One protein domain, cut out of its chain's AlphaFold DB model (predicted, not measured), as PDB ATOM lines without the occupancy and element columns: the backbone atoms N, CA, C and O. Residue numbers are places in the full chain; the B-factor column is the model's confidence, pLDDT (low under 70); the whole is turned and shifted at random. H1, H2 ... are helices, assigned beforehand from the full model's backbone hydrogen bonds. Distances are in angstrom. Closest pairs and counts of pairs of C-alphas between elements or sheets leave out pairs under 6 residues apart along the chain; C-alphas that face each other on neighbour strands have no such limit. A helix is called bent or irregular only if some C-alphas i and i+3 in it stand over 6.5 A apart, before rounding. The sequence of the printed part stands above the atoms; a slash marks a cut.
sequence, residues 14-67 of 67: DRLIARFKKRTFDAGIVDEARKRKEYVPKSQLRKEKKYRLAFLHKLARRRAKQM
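AT A GLANCE: This is residues 14 to 67 of the 67 residues of an uncharacterized protein of Candidatus Woesebacteria bacterium RIFOXYA1_FULL_43_9 (UniProt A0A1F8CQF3). Picture an open, flat arch: the long helix H3 makes one leg, the shorter helices H2 and H1 follow each other end to end along the other leg with a corner between them, and residues 37 to 41 join the two legs at the closed end of the V. The space between the legs is empty, and the helices make no packed core. The printed part has 54 residues with three named helices, in the order H1, H2, H3 along the chain, and no named strand; the class is all helix. The whole is extended, with a radius of gyration of the C-alphas of 16.8 A, and the C-alphas span 43 by 38 by 11 A.

IN THESE COORDINATES: Start with the longest helix, H3, residues 42 to 64. Find C-alpha 42 at (22.203, -1.138, 39.603); from there the helix runs 33.4 A to C-alpha 64 at (33.647, -6.996, 8.830), and you can watch z fall along it. Before it, look at residues 29 to 36 for H2, 10.4 A from first to last C-alpha. Earlier still, residues 14 to 26 form H1, which begins with C-alpha 14 at (-5.646, -0.057, 9.990) and is 18.1 A long. None of the three helices is bent or irregular.

HOW THE PARTS SIT: Begin again at H3, which touches no helix. H2 and H3 are apart, though they follow each other in the chain; look at residues 37 to 41 for the tight link between them. H1 and H3 are apart as well. Between H1 and H2 you find a tight link of 2 residues, Ala 27 and Gly 28. These two helices are close but not clearly touching: their closest C-alphas, those of Thr 24 and Val 30, are 7.2 A apart. Their lines stand at a steep tilt of 44 degrees, and they run the same way. In the backbones of H1, H2 and H3, every O i to N i+4 pair is within hydrogen-bond range.

THE WHOLE: The two C-alphas farthest apart are those of Leu 16 and Lys 65, 43.0 A from each other, while the C-alphas of Asp 14 and Met 67, the first and last printed, are 40.4 A apart. Residues 14 to 67 stand free, of which 14 to 26 belong to H1, 29 to 36 to H2 and 42 to 64 to H3. The printed part has no cut, and neither link is long. Read the B-factor column for the model's confidence: the mean pLDDT of the printed part is 91.7, and one residue, Met 67, the chain's last, is under 70.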
ATOM      1  N   ASP A  14      -6.928   0.652   9.980       92.81
ATOM      2  CA  ASP A  14      -5.646  -0.057   9.990       92.81
ATOM      3  C   ASP A  14      -4.446   0.890   9.891       92.81
ATOM      4  O   ASP A  14      -3.445   0.715  10.592       92.81
ATOM      5  N   ARG A  15      -4.539   1.935   9.057       92.56
ATOM      6  CA  ARG A  15      -3.471   2.940   8.921       92.56
ATOM      7  C   ARG A  15      -3.332   3.782  10.185       92.56
ATOM      8  O   ARG A  15      -2.205   4.078  10.600       92.56
ATOM      9  N   LEU A  16      -4.450   4.100  10.833       93.06
ATOM     10  CA  LEU A  16      -4.456   4.784  12.122       93.06
ATOM     11  C   LEU A  16      -3.762   3.936  13.201       93.06
ATOM     12  O   LEU A  16      -2.864   4.430  13.892       93.06
ATOM     13  N   ILE A  17      -4.117   2.651  13.296       93.38
ATOM     14  CA  ILE A  17      -3.517   1.697  14.238       93.38
ATOM     15  C   ILE A  17      -2.021   1.532  13.956       93.38
ATOM     16  O   ILE A  17      -1.212   1.563  14.885       93.38
ATOM     17  N   ALA A  18      -1.624   1.400  12.689       94.12
ATOM     18  CA  ALA A  18      -0.223   1.266  12.301       94.12
ATOM     19  C   ALA A  18       0.609   2.487  12.724       94.12
ATOM     20  O   ALA A  18       1.693   2.339  13.293       94.12
ATOM     21  N   ARG A  19       0.082   3.701  12.525       93.31
ATOM     22  CA  ARG A  19       0.719   4.938  12.999       93.31
ATOM     23  C   ARG A  19       0.839   4.996  14.512       93.31
ATOM     24  O   ARG A  19       1.879   5.423  15.012       93.31
ATOM     25  N   PHE A  20      -0.213   4.608  15.229       93.62
ATOM     26  CA  PHE A  20      -0.180   4.566  16.686       93.62
ATOM     27  C   PHE A  20       0.885   3.585  17.176       93.62
ATOM     28  O   PHE A  20       1.754   3.975  17.951       93.62
ATOM     29  N   LYS A  21       0.887   2.353  16.652       92.19
ATOM     30  CA  LYS A  21       1.911   1.344  16.954       92.19
ATOM     31  C   LYS A  21       3.311   1.895  16.706       92.19
ATOM     32  O   LYS A  21       4.144   1.831  17.606       92.19
ATOM     33  N   LYS A  22       3.547   2.498  15.536       92.44
ATOM     34  CA  LYS A  22       4.842   3.092  15.191       92.44
ATOM     35  C   LYS A  22       5.271   4.152  16.207       92.44
ATOM     36  O   LYS A  22       6.348   4.033  16.771       92.44
ATOM     37  N   ARG A  23       4.408   5.128  16.520       91.75
ATOM     38  CA  ARG A  23       4.724   6.173  17.514       91.75
ATOM     39  C   ARG A  23       4.999   5.603  18.905       91.75
ATOM     40  O   ARG A  23       5.879   6.104  19.595       91.75
ATOM     41  N   THR A  24       4.268   4.570  19.313       92.44
ATOM     42  CA  THR A  24       4.445   3.913  20.615       92.44
ATOM     43  C   THR A  24       5.767   3.154  20.707       92.44
ATOM     44  O   THR A  24       6.426   3.209  21.747       92.44
ATOM     45  N   PHE A  25       6.183   2.489  19.627       90.50
ATOM     46  CA  PHE A  25       7.493   1.842  19.553       90.50
ATOM     47  C   PHE A  25       8.633   2.859  19.471       90.50
ATOM     48  O   PHE A  25       9.593   2.733  20.227       90.50
ATOM     49  N   ASP A  26       8.501   3.893  18.639       90.06
ATOM     50  CA  ASP A  26       9.508   4.955  18.492       90.06
ATOM     51  C   ASP A  26       9.734   5.705  19.816       90.06
ATOM     52  O   ASP A  26      10.860   6.055  20.159       90.06
ATOM     53  N   ALA A  27       8.671   5.907  20.601       90.56
ATOM     54  CA  ALA A  27       8.757   6.510  21.928       90.56
ATOM     55  C   ALA A  27       9.376   5.586  22.995       90.56
ATOM     56  O   ALA A  27       9.618   6.035  24.113       90.56
ATOM     57  N   GLY A  28       9.592   4.298  22.702       88.88
ATOM     58  CA  GLY A  28      10.219   3.342  23.622       88.88
ATOM     59  C   GLY A  28       9.400   3.002  24.875       88.88
ATOM     60  O   GLY A  28       9.911   2.332  25.773       88.88
ATOM     61  N   ILE A  29       8.128   3.420  24.944       88.88
ATOM     62  CA  ILE A  29       7.276   3.280  26.139       88.88
ATOM     63  C   ILE A  29       7.098   1.809  26.526       88.88
ATOM     64  O   ILE A  29       7.102   1.471  27.709       88.88
ATOM     65  N   VAL A  30       6.972   0.916  25.541       88.38
ATOM     66  CA  VAL A  30       6.797  -0.526  25.780       88.38
ATOM     67  C   VAL A  30       8.035  -1.127  26.449       88.38
ATOM     68  O   VAL A  30       7.911  -1.879  27.419       88.38
ATOM     69  N   ASP A  31       9.226  -0.768  25.972       88.12
ATOM     70  CA  ASP A  31      10.489  -1.263  26.524       88.12
ATOM     71  C   ASP A  31      10.755  -0.696  27.916       88.12
ATOM     72  O   ASP A  31      11.227  -1.410  28.804       88.12
ATOM     73  N   GLU A  32      10.444   0.581  28.125       88.31
ATOM     74  CA  GLU A  32      10.569   1.230  29.425       88.31
ATOM     75  C   GLU A  32       9.621   0.606  30.452       88.31
ATOM     76  O   GLU A  32      10.056   0.232  31.542       88.31
ATOM     77  N   ALA A  33       8.350   0.418  30.086       90.56
ATOM     78  CA  ALA A  33       7.373  -0.256  30.931       90.56
ATOM     79  C   ALA A  33       7.838  -1.672  31.289       90.56
ATOM     80  O   ALA A  33       7.770  -2.064  32.451       90.56
ATOM     81  N   ARG A  34       8.383  -2.420  30.320       89.75
ATOM     82  CA  ARG A  34       8.915  -3.769  30.558       89.75
ATOM     83  C   ARG A  34      10.099  -3.769  31.522       89.75
ATOM     84  O   ARG A  34      10.130  -4.606  32.415       89.75
ATOM     85  N   LYS A  35      11.035  -2.827  31.382       88.00
ATOM     86  CA  LYS A  35      12.188  -2.681  32.292       88.00
ATOM     87  C   LYS A  35      11.781  -2.296  33.710       88.00
ATOM     88  O   LYS A  35      12.489  -2.638  34.647       88.00
ATOM     89  N   ARG A  36      10.672  -1.569  33.864       89.50
ATOM     90  CA  ARG A  36      10.145  -1.133  35.164       89.50
ATOM     91  C   ARG A  36       9.263  -2.169  35.859       89.50
ATOM     92  O   ARG A  36       8.933  -1.955  37.018       89.50
ATOM     93  N   LYS A  37       8.873  -3.255  35.179       93.31
ATOM     94  CA  LYS A  37       8.034  -4.309  35.777       93.31
ATOM     95  C   LYS A  37       8.677  -4.945  37.004       93.31
ATOM     96  O   LYS A  37       7.968  -5.302  37.935       93.31
ATOM     97  N   GLU A  38       9.996  -5.082  36.994       91.75
ATOM     98  CA  GLU A  38      10.756  -5.720  38.061       91.75
ATOM     99  C   GLU A  38      11.848  -4.777  38.553       91.75
ATOM    100  O   GLU A  38      12.444  -4.018  37.783       91.75
ATOM    101  N   TYR A  39      12.132  -4.831  39.852       92.94
ATOM    102  CA  TYR A  39      13.291  -4.143  40.395       92.94
ATOM    103  C   TYR A  39      14.564  -4.905  40.021       92.94
ATOM    104  O   TYR A  39      14.745  -6.060  40.399       92.94
ATOM    105  N   VAL A  40      15.476  -4.227  39.325       92.12
ATOM    106  CA  VAL A  40      16.795  -4.762  38.983       92.12
ATOM    107  C   VAL A  40      17.873  -3.919  39.670       92.12
ATOM    108  O   VAL A  40      17.940  -2.705  39.442       92.12
ATOM    109  N   PRO A  41      18.761  -4.520  40.484       95.50
ATOM    110  CA  PRO A  41      19.856  -3.796  41.116       95.50
ATOM    111  C   PRO A  41      20.767  -3.096  40.101       95.50
ATOM    112  O   PRO A  41      21.094  -3.630  39.036       95.50
ATOM    113  N   LYS A  42      21.292  -1.917  40.467       93.75
ATOM    114  CA  LYS A  42      22.203  -1.138  39.603       93.75
ATOM    115  C   LYS A  42      23.441  -1.934  39.161       93.75
ATOM    116  O   LYS A  42      23.965  -1.698  38.074       93.75
ATOM    117  N   SER A  43      23.924  -2.862  39.989       95.69
ATOM    118  CA  SER A  43      25.045  -3.754  39.665       95.69
ATOM    119  C   SER A  43      24.735  -4.667  38.477       95.69
ATOM    120  O   SER A  43      25.559  -4.784  37.568       95.69
ATOM    121  N   GLN A  44      23.539  -5.249  38.443       94.06
ATOM    122  CA  GLN A  44      23.090  -6.125  37.366       94.06
ATOM    123  C   GLN A  44      22.868  -5.347  36.065       94.06
ATOM    124  O   GLN A  44      23.379  -5.757  35.025       94.06
ATOM    125  N   LEU A  45      22.260  -4.157  36.131       92.69
ATOM    126  CA  LEU A  45      22.104  -3.276  34.963       92.69
ATOM    127  C   LEU A  45      23.454  -2.912  34.318       92.69
ATOM    128  O   LEU A  45      23.604  -2.937  33.093       92.69
ATOM    129  N   ARG A  46      24.475  -2.603  35.135       94.94
ATOM    130  CA  ARG A  46      25.841  -2.335  34.645       94.94
ATOM    131  C   ARG A  46      26.461  -3.566  33.990       94.94
ATOM    132  O   ARG A  46      27.097  -3.443  32.941       94.94
ATOM    133  N   LYS A  47      26.269  -4.738  34.601       96.44
ATOM    134  CA  LYS A  47      26.747  -6.020  34.081       96.44
ATOM    135  C   LYS A  47      26.147  -6.281  32.696       96.44
ATOM    136  O   LYS A  47      26.896  -6.412  31.731       96.44
ATOM    137  N   GLU A  48      24.825  -6.257  32.572       94.12
ATOM    138  CA  GLU A  48      24.108  -6.490  31.311       94.12
ATOM    139  C   GLU A  48      24.536  -5.523  30.203       94.12
ATOM    140  O   GLU A  48      24.833  -5.958  29.086       94.12
ATOM    141  N   LYS A  49      24.676  -4.225  30.516       94.81
ATOM    142  CA  LYS A  49      25.167  -3.221  29.557       94.81
ATOM    143  C   LYS A  49      26.559  -3.573  29.023       94.81
ATOM    144  O   LYS A  49      26.781  -3.504  27.813       94.81
ATOM    145  N   LYS A  50      27.484  -3.984  29.898       97.31
ATOM    146  CA  LYS A  50      28.849  -4.383  29.510       97.31
ATOM    147  C   LYS A  50      28.834  -5.591  28.568       97.31
ATOM    148  O   LYS A  50      29.467  -5.545  27.513       97.31
ATOM    149  N   TYR A  51      28.094  -6.646  28.915       96.94
ATOM    150  CA  TYR A  51      28.005  -7.851  28.080       96.94
ATOM    151  C   TYR A  51      27.337  -7.572  26.733       96.94
ATOM    152  O   TYR A  51      27.816  -8.046  25.702       96.94
ATOM    153  N   ARG A  52      26.276  -6.756  26.716       95.44
ATOM    154  CA  ARG A  52      25.586  -6.354  25.483       95.44
ATOM    155  C   ARG A  52      26.530  -5.635  24.520       95.44
ATOM    156  O   ARG A  52      26.566  -5.986  23.344       95.44
ATOM    157  N   LEU A  53      27.311  -4.671  25.010       96.56
ATOM    158  CA  LEU A  53      28.284  -3.938  24.191       96.56
ATOM    159  C   LEU A  53      29.379  -4.861  23.649       96.56
ATOM    160  O   LEU A  53      29.648  -4.855  22.448       96.56
ATOM    161  N   ALA A  54      29.953  -5.715  24.500       97.19
ATOM    162  CA  ALA A  54      30.965  -6.680  24.077       97.19
ATOM    163  C   ALA A  54      30.441  -7.624  22.979       97.19
ATOM    164  O   ALA A  54      31.135  -7.888  21.994       97.19
ATOM    165  N   PHE A  55      29.195  -8.089  23.112       96.50
ATOM    166  CA  PHE A  55      28.540  -8.917  22.104       96.50
ATOM    167  C   PHE A  55      28.372  -8.180  20.769       96.50
ATOM    168  O   PHE A  55      28.720  -8.727  19.721       96.50
ATOM    169  N   LEU A  56      27.900  -6.930  20.794       95.50
ATOM    170  CA  LEU A  56      27.732  -6.117  19.585       95.50
ATOM    171  C   LEU A  56      29.072  -5.863  18.880       95.50
ATOM    172  O   LEU A  56      29.155  -6.004  17.662       95.50
ATOM    173  N   HIS A  57      30.137  -5.583  19.636       96.19
ATOM    174  CA  HIS A  57      31.485  -5.413  19.084       96.19
ATOM    175  C   HIS A  57      31.987  -6.702  18.420       96.19
ATOM    176  O   HIS A  57      32.537  -6.663  17.319       96.19
ATOM    177  N   LYS A  58      31.769  -7.861  19.056       95.94
ATOM    178  CA  LYS A  58      32.117  -9.168  18.478       95.94
ATOM    179  C   LYS A  58      31.357  -9.422  17.174       95.94
ATOM    180  O   LYS A  58      31.951  -9.892  16.204       95.94
ATOM    181  N   LEU A  59      30.066  -9.098  17.141       95.12
ATOM    182  CA  LEU A  59      29.221  -9.275  15.963       95.12
ATOM    183  C   LEU A  59      29.665  -8.368  14.805       95.12
ATOM    184  O   LEU A  59      29.763  -8.836  13.672       95.12
ATOM    185  N   ALA A  60      29.994  -7.109  15.099       94.50
ATOM    186  CA  ALA A  60      30.516  -6.158  14.120       94.50
ATOM    187  C   ALA A  60      31.840  -6.640  13.508       94.50
ATOM    188  O   ALA A  60      31.964  -6.690  12.287       94.50
ATOM    189  N   ARG A  61      32.789  -7.100  14.338       94.25
ATOM    190  CA  ARG A  61      34.059  -7.682  13.863       94.25
ATOM    191  C   ARG A  61      33.841  -8.902  12.969       94.25
ATOM    192  O   ARG A  61      34.520  -9.051  11.962       94.25
ATOM    193  N   ARG A  62      32.890  -9.774  13.324       92.88
ATOM    194  CA  ARG A  62      32.564 -10.956  12.514       92.88
ATOM    195  C   ARG A  62      31.992 -10.574  11.147       92.88
ATOM    196  O   ARG A  62      32.370 -11.196  10.165       92.88
ATOM    197  N   ARG A  63      31.115  -9.564  11.089       90.88
ATOM    198  CA  ARG A  63      30.563  -9.049   9.826       90.88
ATOM    199  C   ARG A  63      31.644  -8.418   8.951       90.88
ATOM    200  O   ARG A  63      31.697  -8.722   7.771       90.88
ATOM    201  N   ALA A  64      32.536  -7.626   9.545       89.25
ATOM    202  CA  ALA A  64      33.647  -6.996   8.830       89.25
ATOM    203  C   ALA A  64      34.667  -8.002   8.271       89.25
ATOM    204  O   ALA A  64      35.332  -7.694   7.299       89.25
ATOM    205  N   LYS A  65      34.798  -9.191   8.876       84.06
ATOM    206  CA  LYS A  65      35.677 -10.268   8.384       84.06
ATOM    207  C   LYS A  65      35.040 -11.112   7.262       84.06
ATOM    208  O   LYS A  65      35.728 -11.924   6.660       84.06
ATOM    209  N   GLN A  66      33.722 -11.015   7.066       72.94
ATOM    210  CA  GLN A  66      32.981 -11.761   6.037       72.94
ATOM    211  C   GLN A  66      32.796 -10.981   4.730       72.94
ATOM    212  O   GLN A  66      32.367 -11.582   3.750       72.94
ATOM    213  N   MET A  67      33.081  -9.677   4.740       55.66
ATOM    214  CA  MET A  67      33.251  -8.858   3.539       55.66
ATOM    215  C   MET A  67      34.725  -8.805   3.166       55.66
ATOM    216  O   MET A  67      34.994  -8.709   1.954       55.66
TER     217      MET A  67